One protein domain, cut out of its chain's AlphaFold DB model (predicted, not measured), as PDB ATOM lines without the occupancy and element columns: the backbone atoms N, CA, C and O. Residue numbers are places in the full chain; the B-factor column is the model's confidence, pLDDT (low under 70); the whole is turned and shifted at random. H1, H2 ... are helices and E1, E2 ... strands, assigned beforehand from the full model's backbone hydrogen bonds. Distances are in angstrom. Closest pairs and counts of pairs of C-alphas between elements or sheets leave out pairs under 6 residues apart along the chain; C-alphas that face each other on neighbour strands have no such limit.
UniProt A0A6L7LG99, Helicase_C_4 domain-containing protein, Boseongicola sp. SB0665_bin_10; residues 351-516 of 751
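What this domain is: This is residues 351 to 516 of the 751 residues of the protein "Helicase_C_4 domain-containing protein" of Boseongicola sp. SB0665_bin_10 (UniProt A0A6L7LG99). Picture an elongated body: a strongly twisted sheet of five strands, with helix H1 along one face, makes one part, and an arm of helices H2, H3, H4 and H5 reaches away from it. In that arm H5 runs back beside H3 and H2, with H4 near the far tip; H8 lies at the opposite end of the body, by the first residues of H1. The 166 printed residues hold eight named helices and five named strands, in the order H1 H2 H3 H4 H5 E1 E2 H6 E3 E4 H7 E5 H8, a mixed class. The sheet runs E4 E3 E2 E1 E5, all antiparallel. The whole is compact, with a radius of gyration of the C-alphas of 17.9 A and spans of 62 by 33 by 23 A.

How they stand to each other: Start with H1, residues 352 to 366, which is on the sheet at a height of 8.8 A, over E2, residues 446 to 452; their closest C-alphas, Val 359 and Val 449, are 4.7 A apart. Next, H2, residues 372 to 380, touches the hub H5, residues 408 to 426, at a shallow tilt of 30 degrees, opposite ways, closest at C-alphas 372 and 425, 3.8 A. H3, residues 382 to 389, touches H5 too, closest at C-alphas 389 and 410, 5.6 A. H3 and H4, residues 396 to 401, only just touch, with 3 pairs of C-alphas within 8 A, closest 383 and 396, 7.1 A. Look then at E1, residues 432 to 434, in a hairpin with E2: N 433 and O 446 are 2.7 A apart. H6, residues 457 to 461, only just touches H2, with 3 pairs of C-alphas within 8 A, closest 374 and 460, 6.8 A. E3, residues 467 to 471, is antiparallel to E2, with N 449 and O 469 at 2.8 A, and forms a hairpin with E4, residues 479 to 482, with N 468 and O 481 at 2.8 A. H7, residues 483 to 487, touches H5, closest at C-alphas 487 and 419, 7.1 A. E5, residues 495 to 497, is antiparallel to E1, with N 432 and O 497 at 2.8 A. H8, residues 506 to 516, touches residues 352 to 353 of H1 alone, closest at C-alphas 509 and 352, 4.6 A. Every O i to N i+4 pair is within hydrogen-bond range in H1, H2, H4, H5, H7 and H8, but 2 of 4 in H3 and 0 of 1 in H6, where 1 of 2 O i to N i+3 pairs is.

Where its parts are: Find C-alpha 352 at (-11.214, 19.536, 45.612); from there H1 runs 21.1 A. H5 starts at C-alpha 408, (11.532, -19.744, 33.883), and runs 27.5 A; E2 runs 16.6 A. H8 runs 15.4 A to C-alpha 516 at (-4.027, 23.105, 49.776).

The domain as a whole: The two C-alphas farthest apart, Gly 393 and Glu 514, are 61.8 A apart. The printed part has no cut, and the link E1 to E2, 11 residues, is long. Look for pLDDT under 70 at residues 392 to 393, 435 to 444 and 488 to 493.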
ATOM      1  N   ILE A 351      -7.223  22.304  44.808       85.69
ATOM      2  CA  ILE A 351      -8.435  22.197  45.644       85.69
ATOM      3  C   ILE A 351      -9.371  21.095  45.129       85.69
ATOM      4  O   ILE A 351      -9.264  20.655  43.985       85.69
ATOM      5  N   GLY A 352     -10.315  20.645  45.963       84.38
ATOM      6  CA  GLY A 352     -11.214  19.536  45.612       84.38
ATOM      7  C   GLY A 352     -12.001  19.756  44.311       84.38
ATOM      8  O   GLY A 352     -12.105  18.844  43.495       84.38
ATOM      9  N   GLU A 353     -12.492  20.972  44.061       86.25
ATOM     10  CA  GLU A 353     -13.236  21.306  42.832       86.25
ATOM     11  C   GLU A 353     -12.368  21.223  41.565       86.25
ATOM     12  O   GLU A 353     -12.807  20.744  40.512       86.25
ATOM     13  N   GLU A 354     -11.106  21.642  41.664       86.75
ATOM     14  CA  GLU A 354     -10.141  21.516  40.572       86.75
ATOM     15  C   GLU A 354      -9.840  20.040  40.294       86.75
ATOM     16  O   GLU A 354      -9.750  19.643  39.132       86.75
ATOM     17  N   LEU A 355      -9.745  19.204  41.337       88.56
ATOM     18  CA  LEU A 355      -9.487  17.769  41.203       88.56
ATOM     19  C   LEU A 355     -10.605  17.090  40.408       88.56
ATOM     20  O   LEU A 355     -10.329  16.358  39.455       88.56
ATOM     21  N   VAL A 356     -11.857  17.389  40.762       89.62
ATOM     22  CA  VAL A 356     -13.045  16.907  40.045       89.62
ATOM     23  C   VAL A 356     -13.006  17.360  38.588       89.62
ATOM     24  O   VAL A 356     -13.113  16.534  37.680       89.62
ATOM     25  N   SER A 357     -12.737  18.645  38.348       91.00
ATOM     26  CA  SER A 357     -12.647  19.209  36.996       91.00
ATOM     27  C   SER A 357     -11.594  18.504  36.127       91.00
ATOM     28  O   SER A 357     -11.803  18.301  34.925       91.00
ATOM     29  N   MET A 358     -10.460  18.106  36.712       91.00
ATOM     30  CA  MET A 358      -9.414  17.353  36.013       91.00
ATOM     31  C   MET A 358      -9.860  15.933  35.657       91.00
ATOM     32  O   MET A 358      -9.679  15.518  34.509       91.00
ATOM     33  N   VAL A 359     -10.465  15.215  36.608       91.00
ATOM     34  CA  VAL A 359     -10.973  13.851  36.396       91.00
ATOM     35  C   VAL A 359     -12.060  13.854  35.324       91.00
ATOM     36  O   VAL A 359     -11.957  13.109  34.350       91.00
ATOM     37  N   GLU A 360     -13.047  14.745  35.420       90.75
ATOM     38  CA  GLU A 360     -14.109  14.869  34.417       90.75
ATOM     39  C   GLU A 360     -13.562  15.191  33.026       90.75
ATOM     40  O   GLU A 360     -14.018  14.643  32.019       90.75
ATOM     41  N   ARG A 361     -12.560  16.076  32.946       92.38
ATOM     42  CA  ARG A 361     -11.887  16.376  31.681       92.38
ATOM     43  C   ARG A 361     -11.244  15.120  31.096       92.38
ATOM     44  O   ARG A 361     -11.364  14.904  29.891       92.38
ATOM     45  N   SER A 362     -10.586  14.304  31.915       91.44
ATOM     46  CA  SER A 362     -10.024  13.034  31.458       91.44
ATOM     47  C   SER A 362     -11.112  12.055  31.017       91.44
ATOM     48  O   SER A 362     -10.955  11.436  29.968       91.44
ATOM     49  N   VAL A 363     -12.225  11.938  31.745       90.94
ATOM     50  CA  VAL A 363     -13.363  11.085  31.352       90.94
ATOM     51  C   VAL A 363     -13.929  11.522  29.997       90.94
ATOM     52  O   VAL A 363     -14.162  10.677  29.136       90.94
ATOM     53  N   ARG A 364     -14.065  12.831  29.743       90.94
ATOM     54  CA  ARG A 364     -14.503  13.358  28.435       90.94
ATOM     55  C   ARG A 364     -13.531  13.025  27.298       90.94
ATOM     56  O   ARG A 364     -13.973  12.763  26.186       90.94
ATOM     57  N   LEU A 365     -12.221  13.052  27.555       88.31
ATOM     58  CA  LEU A 365     -11.191  12.827  26.531       88.31
ATOM     59  C   LEU A 365     -10.874  11.345  26.285       88.31
ATOM     60  O   LEU A 365     -10.518  10.976  25.168       88.31
ATOM     61  N   ARG A 366     -10.932  10.510  27.325       86.94
ATOM     62  CA  ARG A 366     -10.456   9.114  27.312       86.94
ATOM     63  C   ARG A 366     -11.573   8.086  27.497       86.94
ATOM     64  O   ARG A 366     -11.340   6.906  27.264       86.94
ATOM     65  N   GLY A 367     -12.770   8.528  27.869       88.06
ATOM     66  CA  GLY A 367     -13.882   7.671  28.267       88.06
ATOM     67  C   GLY A 367     -13.811   7.258  29.745       88.06
ATOM     68  O   GLY A 367     -12.744   7.333  30.362       88.06
ATOM     69  N   PRO A 368     -14.940   6.805  30.323       86.31
ATOM     70  CA  PRO A 368     -15.011   6.381  31.724       86.31
ATOM     71  C   PRO A 368     -14.176   5.124  31.998       86.31
ATOM     72  O   PRO A 368     -13.607   4.983  33.074       86.31
ATOM     73  N   ASP A 369     -14.030   4.245  31.005       86.19
ATOM     74  CA  ASP A 369     -13.270   2.998  31.137       86.19
ATOM     75  C   ASP A 369     -11.754   3.160  30.986       86.19
ATOM     76  O   ASP A 369     -11.015   2.187  31.141       86.19
ATOM     77  N   GLY A 370     -11.274   4.375  30.703       87.94
ATOM     78  CA  GLY A 370      -9.851   4.696  30.655       87.94
ATOM     79  C   GLY A 370      -9.053   3.762  29.742       87.94
ATOM     80  O   GLY A 370      -9.170   3.811  28.518       87.94
ATOM     81  N   LEU A 371      -8.200   2.925  30.342       91.19
ATOM     82  CA  LEU A 371      -7.291   2.028  29.622       91.19
ATOM     83  C   LEU A 371      -7.839   0.607  29.399       91.19
ATOM     84  O   LEU A 371      -7.144  -0.202  28.783       91.19
ATOM     85  N   ALA A 372      -9.068   0.296  29.820       91.25
ATOM     86  CA  ALA A 372      -9.551  -1.087  29.874       91.25
ATOM     87  C   ALA A 372      -9.526  -1.824  28.527       91.25
ATOM     88  O   ALA A 372      -9.089  -2.972  28.454       91.25
ATOM     89  N   ARG A 373      -9.860  -1.127  27.434       91.00
ATOM     90  CA  ARG A 373      -9.800  -1.677  26.065       91.00
ATOM     91  C   ARG A 373      -8.410  -2.191  25.680       91.00
ATOM     92  O   ARG A 373      -8.281  -3.127  24.894       91.00
ATOM     93  N   TRP A 374      -7.355  -1.578  26.215       90.81
ATOM     94  CA  TRP A 374      -5.986  -2.031  25.983       90.81
ATOM     95  C   TRP A 374      -5.661  -3.290  26.788       90.81
ATOM     96  O   TRP A 374      -4.989  -4.178  26.267       90.81
ATOM     97  N   GLY A 375      -6.177  -3.398  28.016       90.88
ATOM     98  CA  GLY A 375      -6.066  -4.603  28.839       90.88
ATOM     99  C   GLY A 375      -6.757  -5.803  28.194       90.88
ATOM    100  O   GLY A 375      -6.128  -6.844  28.008       90.88
ATOM    101  N   GLU A 376      -8.004  -5.630  27.747       91.06
ATOM    102  CA  GLU A 376      -8.765  -6.649  27.008       91.06
ATOM    103  C   GLU A 376      -7.993  -7.166  25.795       91.06
ATOM    104  O   GLU A 376      -7.898  -8.371  25.566       91.06
ATOM    105  N   ARG A 377      -7.375  -6.253  25.046       90.06
ATOM    106  CA  ARG A 377      -6.587  -6.598  23.870       90.06
ATOM    107  C   ARG A 377      -5.347  -7.429  24.204       90.06
ATOM    108  O   ARG A 377      -5.017  -8.334  23.436       90.06
ATOM    109  N   ILE A 378      -4.637  -7.133  25.293       89.94
ATOM    110  CA  ILE A 378      -3.493  -7.954  25.725       89.94
ATOM    111  C   ILE A 378      -3.975  -9.360  26.075       89.94
ATOM    112  O   ILE A 378      -3.386 -10.333  25.610       89.94
ATOM    113  N   THR A 379      -5.077  -9.468  26.818       89.62
ATOM    114  CA  THR A 379      -5.674 -10.754  27.192       89.62
ATOM    115  C   THR A 379      -6.088 -11.567  25.964       89.62
ATOM    116  O   THR A 379      -5.746 -12.742  25.869       89.62
ATOM    117  N   GLN A 380      -6.748 -10.942  24.984       89.38
ATOM    118  CA  GLN A 380      -7.176 -11.602  23.744       89.38
ATOM    119  C   GLN A 380      -6.003 -12.106  22.890       89.38
ATOM    120  O   GLN A 380      -6.129 -13.136  22.237       89.38
ATOM    121  N   ASN A 381      -4.863 -11.408  22.904       89.50
ATOM    122  CA  ASN A 381      -3.685 -11.754  22.096       89.50
ATOM    123  C   ASN A 381      -2.579 -12.466  22.900       89.50
ATOM    124  O   ASN A 381      -1.460 -12.613  22.410       89.50
ATOM    125  N   MET A 382      -2.859 -12.908  24.133       87.62
ATOM    126  CA  MET A 382      -1.856 -13.458  25.056       87.62
ATOM    127  C   MET A 382      -1.043 -14.607  24.438       87.62
ATOM    128  O   MET A 382       0.179 -14.651  24.584       87.62
ATOM    129  N   GLY A 383      -1.701 -15.508  23.699       84.00
ATOM    130  CA  GLY A 383      -1.039 -16.637  23.039       84.00
ATOM    131  C   GLY A 383       0.032 -16.200  22.035       84.00
ATOM    132  O   GLY A 383       1.176 -16.657  22.106       84.00
ATOM    133  N   ASP A 384      -0.293 -15.251  21.157       85.19
ATOM    134  CA  ASP A 384       0.654 -14.728  20.166       85.19
ATOM    135  C   ASP A 384       1.818 -13.974  20.820       85.19
ATOM    136  O   ASP A 384       2.962 -14.073  20.366       85.19
ATOM    137  N   LEU A 385       1.560 -13.268  21.925       85.50
ATOM    138  CA  LEU A 385       2.579 -12.529  22.676       85.50
ATOM    139  C   LEU A 385       3.582 -13.441  23.394       85.50
ATOM    140  O   LEU A 385       4.746 -13.057  23.571       85.50
ATOM    141  N   LEU A 386       3.151 -14.632  23.815       84.69
ATOM    142  CA  LEU A 386       3.987 -15.608  24.519       84.69
ATOM    143  C   LEU A 386       4.762 -16.528  23.574       84.69
ATOM    144  O   LEU A 386       5.834 -17.006  23.944       84.69
ATOM    145  N   ARG A 387       4.294 -16.711  22.336       82.56
ATOM    146  CA  ARG A 387       4.920 -17.576  21.326       82.56
ATOM    147  C   ARG A 387       6.437 -17.371  21.140       82.56
ATOM    148  O   ARG A 387       7.142 -18.374  21.056       82.56
ATOM    149  N   PRO A 388       7.000 -16.143  21.132       80.62
ATOM    150  CA  PRO A 388       8.449 -15.936  20.999       80.62
ATOM    151  C   PRO A 388       9.290 -16.425  22.190       80.62
ATOM    152  O   PRO A 388      10.520 -16.462  22.095       80.62
ATOM    153  N   TRP A 389       8.646 -16.731  23.317       78.06
ATOM    154  CA  TRP A 389       9.263 -17.144  24.579       78.06
ATOM    155  C   TRP A 389       9.071 -18.633  24.873       78.06
ATOM    156  O   TRP A 389       9.534 -19.104  25.912       78.06
ATOM    157  N   LEU A 390       8.380 -19.351  23.985       76.69
ATOM    158  CA  LEU A 390       8.094 -20.769  24.126       76.69
ATOM    159  C   LEU A 390       9.395 -21.584  23.977       76.69
ATOM    160  O   LEU A 390      10.109 -21.393  22.989       76.69
ATOM    161  N   PRO A 391       9.730 -22.466  24.933       71.44
ATOM    162  CA  PRO A 391      10.822 -23.421  24.767       71.44
ATOM    163  C   PRO A 391      10.516 -24.441  23.659       71.44
ATOM    164  O   PRO A 391       9.353 -24.769  23.417       71.44
ATOM    165  N   ASP A 392      11.559 -24.981  23.026       66.62
ATOM    166  CA  ASP A 392      11.408 -26.027  22.008       66.62
ATOM    167  C   ASP A 392      10.714 -27.269  22.606       66.62
ATOM    168  O   ASP A 392      11.147 -27.801  23.628       66.62
ATOM    169  N   GLY A 393       9.632 -27.731  21.966       67.88
ATOM    170  CA  GLY A 393       8.885 -28.934  22.365       67.88
ATOM    171  C   GLY A 393       7.737 -28.731  23.367       67.88
ATOM    172  O   GLY A 393       7.105 -29.713  23.746       67.88
ATOM    173  N   VAL A 394       7.438 -27.495  23.785       71.81
ATOM    174  CA  VAL A 394       6.283 -27.179  24.650       71.81
ATOM    175  C   VAL A 394       5.064 -26.809  23.799       71.81
ATOM    176  O   VAL A 394       5.190 -26.023  22.865       71.81
ATOM    177  N   ASP A 395       3.880 -27.340  24.125       78.00
ATOM    178  CA  ASP A 395       2.616 -26.927  23.500       78.00
ATOM    179  C   ASP A 395       2.074 -25.648  24.170       78.00
ATOM    180  O   ASP A 395       1.876 -25.598  25.386       78.00
ATOM    181  N   LEU A 396       1.838 -24.604  23.369       78.50
ATOM    182  CA  LEU A 396       1.311 -23.317  23.828       78.50
ATOM    183  C   LEU A 396      -0.119 -23.431  24.378       78.50
ATOM    184  O   LEU A 396      -0.441 -22.731  25.337       78.50
ATOM    185  N   ALA A 397      -0.963 -24.295  23.805       75.69
ATOM    186  CA  ALA A 397      -2.342 -24.468  24.256       75.69
ATOM    187  C   ALA A 397      -2.376 -25.053  25.675       75.69
ATOM    188  O   ALA A 397      -2.990 -24.477  26.570       75.69
ATOM    189  N   LEU A 398      -1.597 -26.114  25.906       71.12
ATOM    190  CA  LEU A 398      -1.467 -26.746  27.221       71.12
ATOM    191  C   LEU A 398      -0.860 -25.796  28.270       71.12
ATOM    192  O   LEU A 398      -1.249 -25.825  29.438       71.12
ATOM    193  N   ALA A 399       0.084 -24.943  27.856       74.75
ATOM    194  CA  ALA A 399       0.706 -23.958  28.735       74.75
ATOM    195  C   ALA A 399      -0.281 -22.862  29.176       74.75
ATOM    196  O   ALA A 399      -0.246 -22.457  30.335       74.75
ATOM    197  N   LEU A 400      -1.161 -22.392  28.284       77.50
ATOM    198  CA  LEU A 400      -2.196 -21.402  28.614       77.50
ATOM    199  C   LEU A 400      -3.300 -21.981  29.510       77.50
ATOM    200  O   LEU A 400      -3.807 -21.269  30.372       77.50
ATOM    201  N   GLU A 401      -3.649 -23.258  29.332       78.50
ATOM    202  CA  GLU A 401      -4.617 -23.958  30.189       78.50
ATOM    203  C   GLU A 401      -4.074 -24.217  31.601       78.50
ATOM    204  O   GLU A 401      -4.840 -24.208  32.561       78.50
ATOM    205  N   ASN A 402      -2.753 -24.396  31.747       78.94
ATOM    206  CA  ASN A 402      -2.093 -24.639  33.033       78.94
ATOM    207  C   ASN A 402      -0.921 -23.662  33.281       78.94
ATOM    208  O   ASN A 402       0.245 -24.071  33.218       78.94
ATOM    209  N   PRO A 403      -1.187 -22.384  33.626       74.50
ATOM    210  CA  PRO A 403      -0.143 -21.366  33.814       74.50
ATOM    211  C   PRO A 403       0.894 -21.691  34.902       74.50
ATOM    212  O   PRO A 403       2.027 -21.203  34.867       74.50
ATOM    213  N   ASP A 404       0.544 -22.540  35.871       74.38
ATOM    214  CA  ASP A 404       1.452 -22.976  36.939       74.38
ATOM    215  C   ASP A 404       2.517 -23.972  36.473       74.38
ATOM    216  O   ASP A 404       3.580 -24.060  37.086       74.38
ATOM    217  N   MET A 405       2.283 -24.654  35.349       71.31
ATOM    218  CA  MET A 405       3.259 -25.546  34.714       71.31
ATOM    219  C   MET A 405       4.309 -24.779  33.896       71.31
ATOM    220  O   MET A 405       5.320 -25.354  33.486       71.31
ATOM    221  N   MET A 406       4.103 -23.479  33.646       78.44
ATOM    222  CA  MET A 406       5.098 -22.644  32.977       78.44
ATOM    223  C   MET A 406       6.330 -22.467  33.870       78.44
ATOM    224  O   MET A 406       6.220 -22.171  35.058       78.44
ATOM    225  N   VAL A 407       7.524 -22.557  33.286       73.31
ATOM    226  CA  VAL A 407       8.788 -22.395  34.019       73.31
ATOM    227  C   VAL A 407       9.665 -21.295  33.427       73.31
ATOM    228  O   VAL A 407       9.583 -20.944  32.247       73.31
ATOM    229  N   GLY A 408      10.521 -20.723  34.276       77.62
ATOM    230  CA  GLY A 408      11.532 -19.744  33.883       77.62
ATOM    231  C   GLY A 408      10.952 -18.479  33.242       77.62
ATOM    232  O   GLY A 408      10.109 -17.784  33.816       77.62
ATOM    233  N   ARG A 409      11.441 -18.142  32.043       76.06
ATOM    234  CA  ARG A 409      11.078 -16.890  31.359       76.06
ATOM    235  C   ARG A 409       9.655 -16.853  30.837       76.06
ATOM    236  O   ARG A 409       9.086 -15.767  30.796       76.06
ATOM    237  N   LEU A 410       9.110 -17.997  30.430       81.75
ATOM    238  CA  LEU A 410       7.749 -18.066  29.908       81.75
ATOM    239  C   LEU A 410       6.757 -17.647  30.998       81.75
ATOM    240  O   LEU A 410       5.983 -16.721  30.773       81.75
ATOM    241  N   LYS A 411       6.889 -18.215  32.208       83.44
ATOM    242  CA  LYS A 411       6.100 -17.815  33.384       83.44
ATOM    243  C   LYS A 411       6.287 -16.336  33.712       83.44
ATOM    244  O   LYS A 411       5.322 -15.593  33.792       83.44
ATOM    245  N   SER A 412       7.541 -15.880  33.775       82.94
ATOM    246  CA  SER A 412       7.850 -14.470  34.065       82.94
ATOM    247  C   SER A 412       7.193 -13.497  33.073       82.94
ATOM    248  O   SER A 412       6.823 -12.384  33.442       82.94
ATOM    249  N   LYS A 413       7.072 -13.885  31.796       84.88
ATOM    250  CA  LYS A 413       6.433 -13.064  30.759       84.88
ATOM    251  C   LYS A 413       4.918 -13.154  30.789       84.88
ATOM    252  O   LYS A 413       4.279 -12.117  30.644       84.88
ATOM    253  N   HIS A 414       4.369 -14.342  31.016       87.44
ATOM    254  CA  HIS A 414       2.944 -14.530  31.256       87.44
ATOM    255  C   HIS A 414       2.474 -13.665  32.429       87.44
ATOM    256  O   HIS A 414       1.588 -12.831  32.254       87.44
ATOM    257  N   ASP A 415       3.135 -13.774  33.582       86.62
ATOM    258  CA  ASP A 415       2.778 -13.036  34.796       86.62
ATOM    259  C   ASP A 415       2.889 -11.521  34.576       86.62
ATOM    260  O   ASP A 415       2.016 -10.760  34.992       86.62
ATOM    261  N   GLY A 416       3.912 -11.076  33.837       87.44
ATOM    262  CA  GLY A 416       4.062  -9.678  33.442       87.44
ATOM    263  C   GLY A 416       2.917  -9.170  32.556       87.44
ATOM    264  O   GLY A 416       2.361  -8.107  32.830       87.44
ATOM    265  N   TYR A 417       2.530  -9.903  31.508       89.75
ATOM    266  CA  TYR A 417       1.405  -9.496  30.654       89.75
ATOM    267  C   TYR A 417       0.068  -9.561  31.386       89.75
ATOM    268  O   TYR A 417      -0.757  -8.668  31.203       89.75
ATOM    269  N   TYR A 418      -0.131 -10.565  32.239       88.94
ATOM    270  CA  TYR A 418      -1.319 -10.685  33.077       88.94
ATOM    271  C   TYR A 418      -1.443  -9.492  34.030       88.94
ATOM    272  O   TYR A 418      -2.486  -8.846  34.091       88.94
ATOM    273  N   GLN A 419      -0.354  -9.134  34.716       88.88
ATOM    274  CA  GLN A 419      -0.317  -7.973  35.600       88.88
ATOM    275  C   GLN A 419      -0.551  -6.664  34.831       88.88
ATOM    276  O   GLN A 419      -1.297  -5.810  35.305       88.88
ATOM    277  N   LEU A 420       0.037  -6.502  33.640       91.19
ATOM    278  CA  LEU A 420      -0.213  -5.333  32.794       91.19
ATOM    279  C   LEU A 420      -1.685  -5.256  32.373       91.19
ATOM    280  O   LEU A 420      -2.297  -4.202  32.517       91.19
ATOM    281  N   ALA A 421      -2.269  -6.359  31.901       91.56
ATOM    282  CA  ALA A 421      -3.676  -6.415  31.516       91.56
ATOM    283  C   ALA A 421      -4.596  -6.080  32.700       91.56
ATOM    284  O   ALA A 421      -5.497  -5.257  32.556       91.56
ATOM    285  N   PHE A 422      -4.315  -6.633  33.884       90.38
ATOM    286  CA  PHE A 422      -5.031  -6.308  35.117       90.38
ATOM    287  C   PHE A 422      -4.955  -4.814  35.448       90.38
ATOM    288  O   PHE A 422      -5.985  -4.196  35.717       90.38
ATOM    289  N   LEU A 423      -3.762  -4.212  35.398       90.75
ATOM    290  CA  LEU A 423      -3.604  -2.779  35.641       90.75
ATOM    291  C   LEU A 423      -4.405  -1.961  34.628       90.75
ATOM    292  O   LEU A 423      -5.149  -1.081  35.032       90.75
ATOM    293  N   LEU A 424      -4.307  -2.265  33.334       92.62
ATOM    294  CA  LEU A 424      -5.015  -1.525  32.286       92.62
ATOM    295  C   LEU A 424      -6.541  -1.609  32.438       92.62
ATOM    296  O   LEU A 424      -7.213  -0.595  32.271       92.62
ATOM    297  N   SER A 425      -7.079  -2.771  32.812       91.38
ATOM    298  CA  SER A 425      -8.516  -2.967  33.059       91.38
ATOM    299  C   SER A 425      -9.049  -2.176  34.256       91.38
ATOM    300  O   SER A 425     -10.213  -1.782  34.260       91.38
ATOM    301  N   ASN A 426      -8.201  -1.917  35.256       89.38
ATOM    302  CA  ASN A 426      -8.593  -1.247  36.500       89.38
ATOM    303  C   ASN A 426      -8.118   0.214  36.594       89.38
ATOM    304  O   ASN A 426      -8.507   0.933  37.511       89.38
ATOM    305  N   MET A 427      -7.289   0.682  35.657       90.44
ATOM    306  CA  MET A 427      -6.745   2.039  35.664       90.44
ATOM    307  C   MET A 427      -7.669   3.000  34.909       90.44
ATOM    308  O   MET A 427      -7.579   3.163  33.687       90.44
ATOM    309  N   LYS A 428      -8.554   3.653  35.665       91.31
ATOM    310  CA  LYS A 428      -9.535   4.624  35.166       91.31
ATOM    311  C   LYS A 428      -9.312   6.006  35.797       91.31
ATOM    312  O   LYS A 428      -8.765   6.091  36.899       91.31
ATOM    313  N   PRO A 429      -9.720   7.103  35.133       92.38
ATOM    314  CA  PRO A 429      -9.743   8.416  35.773       92.38
ATOM    315  C   PRO A 429     -10.624   8.394  37.032       92.38
ATOM    316  O   PRO A 429     -11.718   7.841  37.016       92.38
ATOM    317  N   GLY A 430     -10.141   8.991  38.119       88.56
ATOM    318  CA  GLY A 430     -10.818   9.075  39.417       88.56
ATOM    319  C   GLY A 430     -10.433   7.981  40.418       88.56
ATOM    320  O   GLY A 430     -10.658   8.153  41.614       88.56
ATOM    321  N   VAL A 431      -9.792   6.906  39.960       91.00
ATOM    322  CA  VAL A 431      -9.364   5.787  40.805       91.00
ATOM    323  C   VAL A 431      -8.304   6.223  41.816       91.00
ATOM    324  O   VAL A 431      -7.380   6.976  41.497       91.00
ATOM    325  N   ASN A 432      -8.412   5.704  43.036       88.56
ATOM    326  CA  ASN A 432      -7.449   5.916  44.103       88.56
ATOM    327  C   ASN A 432      -6.461   4.745  44.183       88.56
ATOM    328  O   ASN A 432      -6.843   3.586  44.333       88.56
ATOM    329  N   LEU A 433      -5.173   5.065  44.118       86.31
ATOM    330  CA  LEU A 433      -4.069   4.137  44.301       86.31
ATOM    331  C   LEU A 433      -3.588   4.241  45.744       86.31
ATOM    332  O   LEU A 433      -3.042   5.268  46.161       86.31
ATOM    333  N   ASP A 434      -3.786   3.166  46.494       76.12
ATOM    334  CA  ASP A 434      -3.218   3.008  47.820       76.12
ATOM    335  C   ASP A 434      -1.895   2.241  47.708       76.12
ATOM    336  O   ASP A 434      -1.807   1.140  47.155       76.12
ATOM    337  N   THR A 435      -0.844   2.895  48.194       64.19
ATOM    338  CA  THR A 435       0.542   2.416  48.157       64.19
ATOM    339  C   THR A 435       1.110   2.215  49.563       64.19
ATOM    340  O   THR A 435       2.326   2.141  49.728       64.19
ATOM    341  N   SER A 436       0.240   2.125  50.578       51.84
ATOM    342  CA  SER A 436       0.616   1.860  51.970       51.84
ATOM    343  C   SER A 436       1.544   0.637  52.074       51.84
ATOM    344  O   SER A 436       1.236  -0.456  51.600       51.84
ATOM    345  N   GLY A 437       2.740   0.866  52.631       49.56
ATOM    346  CA  GLY A 437       3.869  -0.077  52.659       49.56
ATOM    347  C   GLY A 437       5.080   0.340  51.810       49.56
ATOM    348  O   GLY A 437       6.135  -0.288  51.901       49.56
ATOM    349  N   ASP A 438       4.963   1.374  50.973       46.72
ATOM    350  CA  ASP A 438       6.054   1.886  50.136       46.72
ATOM    351  C   ASP A 438       6.875   2.980  50.852       46.72
ATOM    352  O   ASP A 438       6.361   4.039  51.197       46.72
ATOM    353  N   LEU A 439       8.180   2.753  51.041       42.62
ATOM    354  CA  LEU A 439       9.122   3.764  51.555       42.62
ATOM    355  C   LEU A 439       9.409   4.889  50.532       42.62
ATOM    356  O   LEU A 439       9.918   5.942  50.912       42.62
ATOM    357  N   LEU A 440       9.118   4.676  49.239       44.22
ATOM    358  CA  LEU A 440       9.471   5.568  48.119       44.22
ATOM    359  C   LEU A 440       8.329   6.482  47.668       44.22
ATOM    360  O   LEU A 440       8.559   7.568  47.132       44.22
ATOM    361  N   LEU A 441       7.089   6.049  47.863       47.69
ATOM    362  CA  LEU A 441       5.906   6.886  47.743       47.69
ATOM    363  C   LEU A 441       5.461   7.129  49.173       47.69
ATOM    364  O   LEU A 441       4.920   6.220  49.781       47.69
ATOM    365  N   SER A 442       5.717   8.325  49.718       47.38
ATOM    366  CA  SER A 442       5.235   8.699  51.057       47.38
ATOM    367  C   SER A 442       3.827   8.140  51.271       47.38
ATOM    368  O   SER A 442       3.001   8.428  50.406       47.38
ATOM    369  N   GLU A 443       3.591   7.370  52.339       49.72
ATOM    370  CA  GLU A 443       2.324   6.689  52.672       49.72
ATOM    371  C   GLU A 443       1.103   7.580  52.395       49.72
ATOM    372  O   GLU A 443       0.691   8.379  53.239       49.72
ATOM    373  N   ARG A 444       0.576   7.548  51.167       61.69
ATOM    374  CA  ARG A 444      -0.450   8.491  50.710       61.69
ATOM    375  C   ARG A 444      -1.322   7.855  49.651       61.69
ATOM    376  O   ARG A 444      -0.830   7.280  48.679       61.69
ATOM    377  N   LEU A 445      -2.620   8.052  49.834       75.81
ATOM    378  CA  LEU A 445      -3.635   7.796  48.829       75.81
ATOM    379  C   LEU A 445      -3.420   8.767  47.660       75.81
ATOM    380  O   LEU A 445      -3.352   9.982  47.863       75.81
ATOM    381  N   ARG A 446      -3.249   8.231  46.449       86.56
ATOM    382  CA  ARG A 446      -3.073   9.024  45.223       86.56
ATOM    383  C   ARG A 446      -4.304   8.891  44.344       86.56
ATOM    384  O   ARG A 446      -4.738   7.774  44.108       86.56
ATOM    385  N   THR A 447      -4.802   9.979  43.776       89.56
ATOM    386  CA  THR A 447      -5.901   9.934  42.801       89.56
ATOM    387  C   THR A 447      -5.357  10.011  41.382       89.56
ATOM    388  O   THR A 447      -4.522  10.865  41.075       89.56
ATOM    389  N   VAL A 448      -5.825   9.127  40.505       92.06
ATOM    390  CA  VAL A 448      -5.526   9.143  39.070       92.06
ATOM    391  C   VAL A 448      -6.399  10.202  38.407       92.06
ATOM    392  O   VAL A 448      -7.612  10.055  38.340       92.06
ATOM    393  N   VAL A 449      -5.800  11.273  37.899       92.50
ATOM    394  CA  VAL A 449      -6.544  12.371  37.256       92.50
ATOM    395  C   VAL A 449      -6.589  12.264  35.740       92.50
ATOM    396  O   VAL A 449      -7.449  12.872  35.117       92.50
ATOM    397  N   ASP A 450      -5.657  11.525  35.137       93.00
ATOM    398  CA  ASP A 450      -5.581  11.334  33.688       93.00
ATOM    399  C   ASP A 450      -4.873  10.015  33.368       93.00
ATOM    400  O   ASP A 450      -3.970   9.587  34.097       93.00
ATOM    401  N   VAL A 451      -5.250   9.398  32.253       92.62
ATOM    402  CA  VAL A 451      -4.623   8.185  31.722       92.62
ATOM    403  C   VAL A 451      -4.191   8.424  30.278       92.62
ATOM    404  O   VAL A 451      -4.942   8.931  29.442       92.62
ATOM    405  N   ILE A 452      -2.946   8.081  29.977       92.12
ATOM    406  CA  ILE A 452      -2.296   8.368  28.701       92.12
ATOM    407  C   ILE A 452      -1.926   7.025  28.057       92.12
ATOM    408  O   ILE A 452      -0.968   6.381  28.499       92.12
ATOM    409  N   PRO A 453      -2.697   6.576  27.047       90.94
ATOM    410  CA  PRO A 453      -2.350   5.400  26.261       90.94
ATOM    411  C   PRO A 453      -1.155   5.691  25.336       90.94
ATOM    412  O   PRO A 453      -0.827   6.860  25.116       90.94
ATOM    413  N   PRO A 454      -0.526   4.653  24.761       89.75
ATOM    414  CA  PRO A 454       0.529   4.833  23.774       89.75
ATOM    415  C   PRO A 454       0.009   5.490  22.490       89.75
ATOM    416  O   PRO A 454      -1.122   5.245  22.066       89.75
ATOM    417  N   ASP A 455       0.873   6.258  21.822       85.25
ATOM    418  CA  ASP A 455       0.562   6.885  20.527       85.25
ATOM    419  C   ASP A 455       0.390   5.849  19.408       85.25
ATOM    420  O   ASP A 455      -0.364   6.054  18.455       85.25
ATOM    421  N   ARG A 456       1.111   4.725  19.510       84.75
ATOM    422  CA  ARG A 456       1.082   3.636  18.537       84.75
ATOM    423  C   ARG A 456       0.555   2.362  19.157       84.75
ATOM    424  O   ARG A 456       0.940   1.938  20.242       84.75
ATOM    425  N   VAL A 457      -0.265   1.693  18.367       84.50
ATOM    426  CA  VAL A 457      -0.852   0.398  18.687       84.50
ATOM    427  C   VAL A 457       0.208  -0.678  18.974       84.50
ATOM    428  O   VAL A 457       0.007  -1.500  19.858       84.50
ATOM    429  N   GLU A 458       1.330  -0.670  18.260       83.38
ATOM    430  CA  GLU A 458       2.423  -1.645  18.428       83.38
ATOM    431  C   GLU A 458       3.044  -1.618  19.834       83.38
ATOM    432  O   GLU A 458       3.607  -2.613  20.286       83.38
ATOM    433  N   ASP A 459       2.904  -0.499  20.544       85.31
ATOM    434  CA  ASP A 459       3.487  -0.289  21.869       85.31
ATOM    435  C   ASP A 459       2.590  -0.718  23.008       85.31
ATOM    436  O   ASP A 459       3.011  -0.708  24.164       85.31
ATOM    437  N   SER A 460       1.369  -1.149  22.695       86.56
ATOM    438  CA  SER A 460       0.382  -1.521  23.697       86.56
ATOM    439  C   SER A 460       0.819  -2.681  24.586       86.56
ATOM    440  O   SER A 460       0.239  -2.895  25.644       86.56
ATOM    441  N   ILE A 461       1.824  -3.441  24.161       87.25
ATOM    442  CA  ILE A 461       2.369  -4.590  24.888       87.25
ATOM    443  C   ILE A 461       3.432  -4.185  25.923       87.25
ATOM    444  O   ILE A 461       3.891  -5.022  26.698       87.25
ATOM    445  N   HIS A 462       3.866  -2.922  25.923       87.56
ATOM    446  CA  HIS A 462       4.931  -2.417  26.781       87.56
ATOM    447  C   HIS A 462       4.358  -1.527  27.886       87.56
ATOM    448  O   HIS A 462       3.790  -0.473  27.619       87.56
ATOM    449  N   ALA A 463       4.567  -1.910  29.146       88.00
ATOM    450  CA  ALA A 463       4.105  -1.131  30.297       88.00
ATOM    451  C   ALA A 463       4.707   0.287  30.349       88.00
ATOM    452  O   ALA A 463       4.054   1.221  30.810       88.00
ATOM    453  N   SER A 464       5.935   0.457  29.843       87.56
ATOM    454  CA  SER A 464       6.633   1.745  29.752       87.56
ATOM    455  C   SER A 464       5.963   2.732  28.791       87.56
ATOM    456  O   SER A 464       6.150   3.939  28.935       87.56
ATOM    457  N   ALA A 465       5.131   2.243  27.866       89.31
ATOM    458  CA  ALA A 465       4.415   3.063  26.894       89.31
ATOM    459  C   ALA A 465       3.154   3.736  27.465       89.31
ATOM    460  O   ALA A 465       2.645   4.688  26.876       89.31
ATOM    461  N   TYR A 466       2.656   3.268  28.613       92.12
ATOM    462  CA  TYR A 466       1.494   3.843  29.284       92.12
ATOM    463  C   TYR A 466       1.927   4.783  30.402       92.12
ATOM    464  O   TYR A 466       2.815   4.461  31.203       92.12
ATOM    465  N   ARG A 467       1.240   5.923  30.510       91.62
ATOM    466  CA  ARG A 467       1.425   6.857  31.623       91.62
ATOM    467  C   ARG A 467       0.103   7.176  32.298       91.62
ATOM    468  O   ARG A 467      -0.948   7.197  31.669       91.62
ATOM    469  N   ILE A 468       0.173   7.473  33.581       91.88
ATOM    470  CA  ILE A 468      -0.929   7.988  34.384       91.88
ATOM    471  C   ILE A 468      -0.500   9.308  35.010       91.88
ATOM    472  O   ILE A 468       0.677   9.505  35.316       91.88
ATOM    473  N   LYS A 469      -1.443  10.221  35.206       91.50
ATOM    474  CA  LYS A 469      -1.232  11.403  36.039       91.50
ATOM    475  C   LYS A 469      -1.848  11.139  37.391       91.50
ATOM    476  O   LYS A 469      -3.039  10.854  37.471       91.50
ATOM    477  N   THR A 470      -1.046  11.247  38.439       89.56
ATOM    478  CA  THR A 470      -1.507  11.038  39.814       89.56
ATOM    479  C   THR A 470      -1.313  12.295  40.636       89.56
ATOM    480  O   THR A 470      -0.369  13.049  40.398       89.56
ATOM    481  N   ILE A 471      -2.196  12.525  41.598       86.81
ATOM    482  CA  ILE A 471      -2.090  13.646  42.524       86.81
ATOM    483  C   ILE A 471      -2.439  13.209  43.946       86.81
ATOM    484  O   ILE A 471      -3.292  12.348  44.155       86.81
ATOM    485  N   CYS A 472      -1.770  13.806  44.923       85.19
ATOM    486  CA  CYS A 472      -2.034  13.642  46.347       85.19
ATOM    487  C   CYS A 472      -2.535  14.964  46.947       85.19
ATOM    488  O   CYS A 472      -2.157  16.033  46.448       85.19
ATOM    489  N   PRO A 473      -3.257  14.924  48.080       81.19
ATOM    490  CA  PRO A 473      -3.581  16.127  48.842       81.19
ATOM    491  C   PRO A 473      -2.338  16.998  49.111       81.19
ATOM    492  O   PRO A 473      -1.288  16.504  49.546       81.19
ATOM    493  N   GLY A 474      -2.449  18.301  48.826       75.56
ATOM    494  CA  GLY A 474      -1.373  19.287  49.002       75.56
ATOM    495  C   GLY A 474      -0.346  19.371  47.861       75.56
ATOM    496  O   GLY A 474       0.638  20.100  47.988       75.56
ATOM    497  N   GLN A 475      -0.525  18.644  46.751       76.69
ATOM    498  CA  GLN A 475       0.273  18.844  45.534       76.69
ATOM    499  C   GLN A 475      -0.344  19.918  44.635       76.69
ATOM    500  O   GLN A 475      -1.549  19.934  44.420       76.69
ATOM    501  N   ALA A 476       0.498  20.792  44.077       76.88
ATOM    502  CA  ALA A 476       0.062  21.868  43.181       76.88
ATOM    503  C   ALA A 476      -0.228  21.401  41.750       76.88
ATOM    504  O   ALA A 476      -1.030  21.994  41.035       76.88
ATOM    505  N   LYS A 477       0.464  20.351  41.296       82.94
ATOM    506  CA  LYS A 477       0.315  19.788  39.952       82.94
ATOM    507  C   LYS A 477       0.377  18.263  40.026       82.94
ATOM    508  O   LYS A 477       1.147  17.750  40.841       82.94
ATOM    509  N   PRO A 478      -0.372  17.546  39.171       85.38
ATOM    510  CA  PRO A 478      -0.241  16.102  39.066       85.38
ATOM    511  C   PRO A 478       1.150  15.691  38.585       85.38
ATOM    512  O   PRO A 478       1.758  16.348  37.736       85.38
ATOM    513  N   GLU A 479       1.613  14.554  39.081       83.31
ATOM    514  CA  GLU A 479       2.848  13.905  38.661       83.31
ATOM    515  C   GLU A 479       2.550  12.874  37.571       83.31
ATOM    516  O   GLU A 479       1.638  12.053  37.705       83.31
ATOM    517  N   ASN A 480       3.344  12.894  36.500       85.88
ATOM    518  CA  ASN A 480       3.329  11.833  35.497       85.88
ATOM    519  C   ASN A 480       4.027  10.594  36.065       85.88
ATOM    520  O   ASN A 480       5.141  10.704  36.577       85.88
ATOM    521  N   MET A 481       3.399   9.433  35.912       85.06
ATOM    522  CA  MET A 481       3.939   8.149  36.336       85.06
ATOM    523  C   MET A 481       3.768   7.090  35.250       85.06
ATOM    524  O   MET A 481       2.703   6.990  34.647       85.06
ATOM    525  N   SER A 482       4.797   6.289  34.984       88.50
ATOM    526  CA  SER A 482       4.676   5.130  34.088       88.50
ATOM    527  C   SER A 482       4.057   3.915  34.786       88.50
ATOM    528  O   SER A 482       4.381   3.624  35.940       88.50
ATOM    529  N   LEU A 483       3.237   3.137  34.067       88.38
ATOM    530  CA  LEU A 483       2.703   1.872  34.592       88.38
ATOM    531  C   LEU A 483       3.795   0.827  34.864       88.38
ATOM    532  O   LEU A 483       3.655   0.031  35.792       88.38
ATOM    533  N   ALA A 484       4.918   0.859  34.137       86.12
ATOM    534  CA  ALA A 484       6.053  -0.033  34.394       86.12
ATOM    535  C   ALA A 484       6.587   0.088  35.836       86.12
ATOM    536  O   ALA A 484       7.000  -0.902  36.442       86.12
ATOM    537  N   ARG A 485       6.512   1.290  36.422       81.31
ATOM    538  CA  ARG A 485       6.927   1.558  37.805       81.31
ATOM    539  C   ARG A 485       5.994   0.923  38.841       81.31
ATOM    540  O   ARG A 485       6.436   0.603  39.942       81.31
ATOM    541  N   LEU A 486       4.724   0.718  38.494       81.00
ATOM    542  CA  LEU A 486       3.765  -0.004  39.334       81.00
ATOM    543  C   LEU A 486       3.986  -1.522  39.273       81.00
ATOM    544  O   LEU A 486       3.755  -2.204  40.266       81.00
ATOM    545  N   MET A 487       4.470  -2.042  38.140       79.00
ATOM    546  CA  MET A 487       4.701  -3.478  37.940       79.00
ATOM    547  C   MET A 487       5.997  -3.999  38.571       79.00
ATOM    548  O   MET A 487       6.012  -5.094  39.120       79.00
ATOM    549  N   ASN A 488       7.090  -3.227  38.527       64.81
ATOM    550  CA  ASN A 488       8.426  -3.666  38.964       64.81
ATOM    551  C   ASN A 488       8.598  -3.855  40.493       64.81
ATOM    552  O   ASN A 488       9.725  -4.014  40.964       64.81
ATOM    553  N   LYS A 489       7.522  -3.838  41.292       61.12
ATOM    554  CA  LYS A 489       7.600  -3.873  42.759       61.12
ATOM    555  C   LYS A 489       7.506  -5.294  43.306       61.12
ATOM    556  O   LYS A 489       6.451  -5.919  43.313       61.12
ATOM    557  N   SER A 490       8.627  -5.785  43.822       42.19
ATOM    558  CA  SER A 490       8.709  -7.032  44.577       42.19
ATOM    559  C   SER A 490       8.223  -6.796  46.013       42.19
ATOM    560  O   SER A 490       8.972  -6.263  46.824       42.19
ATOM    561  N   GLY A 491       6.980  -7.168  46.333       48.22
ATOM    562  CA  GLY A 491       6.570  -7.415  47.727       48.22
ATOM    563  C   GLY A 491       5.402  -6.611  48.313       48.22
ATOM    564  O   GLY A 491       4.910  -7.021  49.357       48.22
ATOM    565  N   ASN A 492       4.899  -5.552  47.664       52.97
ATOM    566  CA  ASN A 492       3.744  -4.785  48.170       52.97
ATOM    567  C   ASN A 492       2.512  -4.939  47.271       52.97
ATOM    568  O   ASN A 492       2.604  -4.817  46.050       52.97
ATOM    569  N   VAL A 493       1.347  -5.164  47.885       60.62
ATOM    570  CA  VAL A 493       0.057  -5.267  47.189       60.62
ATOM    571  C   VAL A 493      -0.419  -3.859  46.826       60.62
ATOM    572  O   VAL A 493      -0.875  -3.121  47.693       60.62
ATOM    573  N   LEU A 494      -0.319  -3.479  45.548       74.62
ATOM    574  CA  LEU A 494      -0.974  -2.270  45.042       74.62
ATOM    575  C   LEU A 494      -2.491  -2.440  45.185       74.62
ATOM    576  O   LEU A 494      -3.069  -3.343  44.579       74.62
ATOM    577  N   ARG A 495      -3.136  -1.568  45.962       80.19
ATOM    578  CA  ARG A 495      -4.592  -1.557  46.114       80.19
ATOM    579  C   ARG A 495      -5.183  -0.453  45.251       80.19
ATOM    580  O   ARG A 495      -4.761   0.700  45.316       80.19
ATOM    581  N   ILE A 496      -6.149  -0.835  44.425       85.06
ATOM    582  CA  ILE A 496      -6.846   0.051  43.500       85.06
ATOM    583  C   ILE A 496      -8.281   0.177  44.003       85.06
ATOM    584  O   ILE A 496      -9.009  -0.810  44.023       85.06
ATOM    585  N   ASN A 497      -8.665   1.377  44.429       85.81
ATOM    586  CA  ASN A 497      -9.994   1.673  44.956       85.81
ATOM    587  C   ASN A 497     -10.744   2.600  43.985       85.81
ATOM    588  O   ASN A 497     -10.113   3.509  43.442       85.81
ATOM    589  N   PRO A 498     -12.068   2.456  43.803       81.69
ATOM    590  CA  PRO A 498     -12.826   3.268  42.848       81.69
ATOM    591  C   PRO A 498     -12.691   4.781  43.071       81.69
ATOM    592  O   PRO A 498     -12.502   5.536  42.124       81.69
ATOM    593  N   GLY A 499     -12.696   5.251  44.324       83.50
ATOM    594  CA  GLY A 499     -12.545   6.681  44.612       83.50
ATOM    595  C   GLY A 499     -13.543   7.535  43.817       83.50
ATOM    596  O   GLY A 499     -14.724   7.201  43.741       83.50
ATOM    597  N   LEU A 500     -13.041   8.584  43.156       81.69
ATOM    598  CA  LEU A 500     -13.833   9.506  42.332       81.69
ATOM    599  C   LEU A 500     -14.316   8.905  41.000       81.69
ATOM    600  O   LEU A 500     -14.998   9.597  40.249       81.69
ATOM    601  N   SER A 501     -13.964   7.657  40.665       79.75
ATOM    602  CA  SER A 501     -14.471   7.012  39.445       79.75
ATOM    603  C   SER A 501     -15.920   6.535  39.578       79.75
ATOM    604  O   SER A 501     -16.577   6.326  38.562       79.75
ATOM    605  N   GLU A 502     -16.407   6.338  40.806       79.81
ATOM    606  CA  GLU A 502     -17.765   5.845  41.089       79.81
ATOM    607  C   GLU A 502     -18.561   6.779  42.009       79.81
ATOM    608  O   GLU A 502     -19.765   6.937  41.809       79.81
ATOM    609  N   SER A 503     -17.922   7.420  42.996       73.75
ATOM    610  CA  SER A 503     -18.607   8.329  43.921       73.75
ATOM    611  C   SER A 503     -17.736   9.508  44.359       73.75
ATOM    612  O   SER A 503     -16.520   9.409  44.516       73.75
ATOM    613  N   PHE A 504     -18.371  10.662  44.567       71.25
ATOM    614  CA  PHE A 504     -17.712  11.849  45.107       71.25
ATOM    615  C   PHE A 504     -17.777  11.814  46.632       71.25
ATOM    616  O   PHE A 504     -18.787  12.181  47.229       71.25
ATOM    617  N   ASP A 505     -16.704  11.354  47.268       75.69
ATOM    618  CA  ASP A 505     -16.576  11.421  48.723       75.69
ATOM    619  C   ASP A 505     -16.239  12.861  49.160       75.69
ATOM    620  O   ASP A 505     -15.116  13.348  48.986       75.69
ATOM    621  N   GLU A 506     -17.223  13.558  49.729       77.31
ATOM    622  CA  GLU A 506     -17.068  14.929  50.229       77.31
ATOM    623  C   GLU A 506     -16.038  15.057  51.359       77.31
ATOM    624  O   GLU A 506     -15.495  16.147  51.561       77.31
ATOM    625  N   ALA A 507     -15.780  13.999  52.135       78.38
ATOM    626  CA  ALA A 507     -14.743  14.030  53.165       78.38
ATOM    627  C   ALA A 507     -13.353  14.062  52.513       78.38
ATOM    628  O   ALA A 507     -12.527  14.912  52.839       78.38
ATOM    629  N   TYR A 508     -13.142  13.232  51.492       81.00
ATOM    630  CA  TYR A 508     -11.885  13.180  50.749       81.00
ATOM    631  C   TYR A 508     -11.588  14.471  49.960       81.00
ATOM    632  O   TYR A 508     -10.453  14.948  49.922       81.00
ATOM    633  N   LEU A 509     -12.605  15.095  49.355       82.94
ATOM    634  CA  LEU A 509     -12.447  16.385  48.660       82.94
ATOM    635  C   LEU A 509     -12.148  17.546  49.624       82.94
ATOM    636  O   LEU A 509     -11.415  18.484  49.273       82.94
ATOM    637  N   ARG A 510     -12.680  17.483  50.852       82.88
ATOM    638  CA  ARG A 510     -12.332  18.422  51.925       82.88
ATOM    639  C   ARG A 510     -10.863  18.299  52.312       82.88
ATOM    640  O   ARG A 510     -10.204  19.333  52.396       82.88
ATOM    641  N   ASP A 511     -10.320  17.086  52.407       80.88
ATOM    642  CA  ASP A 511      -8.897  16.869  52.709       80.88
ATOM    643  C   ASP A 511      -7.963  17.535  51.685       80.88
ATOM    644  O   ASP A 511      -6.973  18.163  52.065       80.88
ATOM    645  N   PHE A 512      -8.284  17.468  50.385       80.62
ATOM    646  CA  PHE A 512      -7.537  18.196  49.345       80.62
ATOM    647  C   PHE A 512      -7.571  19.707  49.568       80.62
ATOM    648  O   PHE A 512      -6.538  20.376  49.517       80.62
ATOM    649  N   THR A 513      -8.758  20.234  49.857       81.56
ATOM    650  CA  THR A 513      -8.991  21.668  50.050       81.56
ATOM    651  C   THR A 513      -8.320  22.194  51.323       81.56
ATOM    652  O   THR A 513      -7.785  23.302  51.331       81.56
ATOM    653  N   GLU A 514      -8.298  21.411  52.400       79.69
ATOM    654  CA  GLU A 514      -7.578  21.747  53.628       79.69
ATOM    655  C   GLU A 514      -6.062  21.638  53.455       79.69
ATOM    656  O   GLU A 514      -5.323  22.524  53.892       79.69
ATOM    657  N   ALA A 515      -5.582  20.585  52.789       73.75
ATOM    658  CA  ALA A 515      -4.162  20.395  52.520       73.75
ATOM    659  C   ALA A 515      -3.597  21.484  51.597       73.75
ATOM    660  O   ALA A 515      -2.454  21.895  51.779       73.75
ATOM    661  N   ALA A 516      -4.392  21.991  50.650       71.12
ATOM    662  CA  ALA A 516      -4.027  23.105  49.776       71.12
ATOM    663  C   ALA A 516      -3.735  24.409  50.539       71.12
ATOM    664  O   ALA A 516      -2.889  25.193  50.110       71.12
TER     665      ALA A 516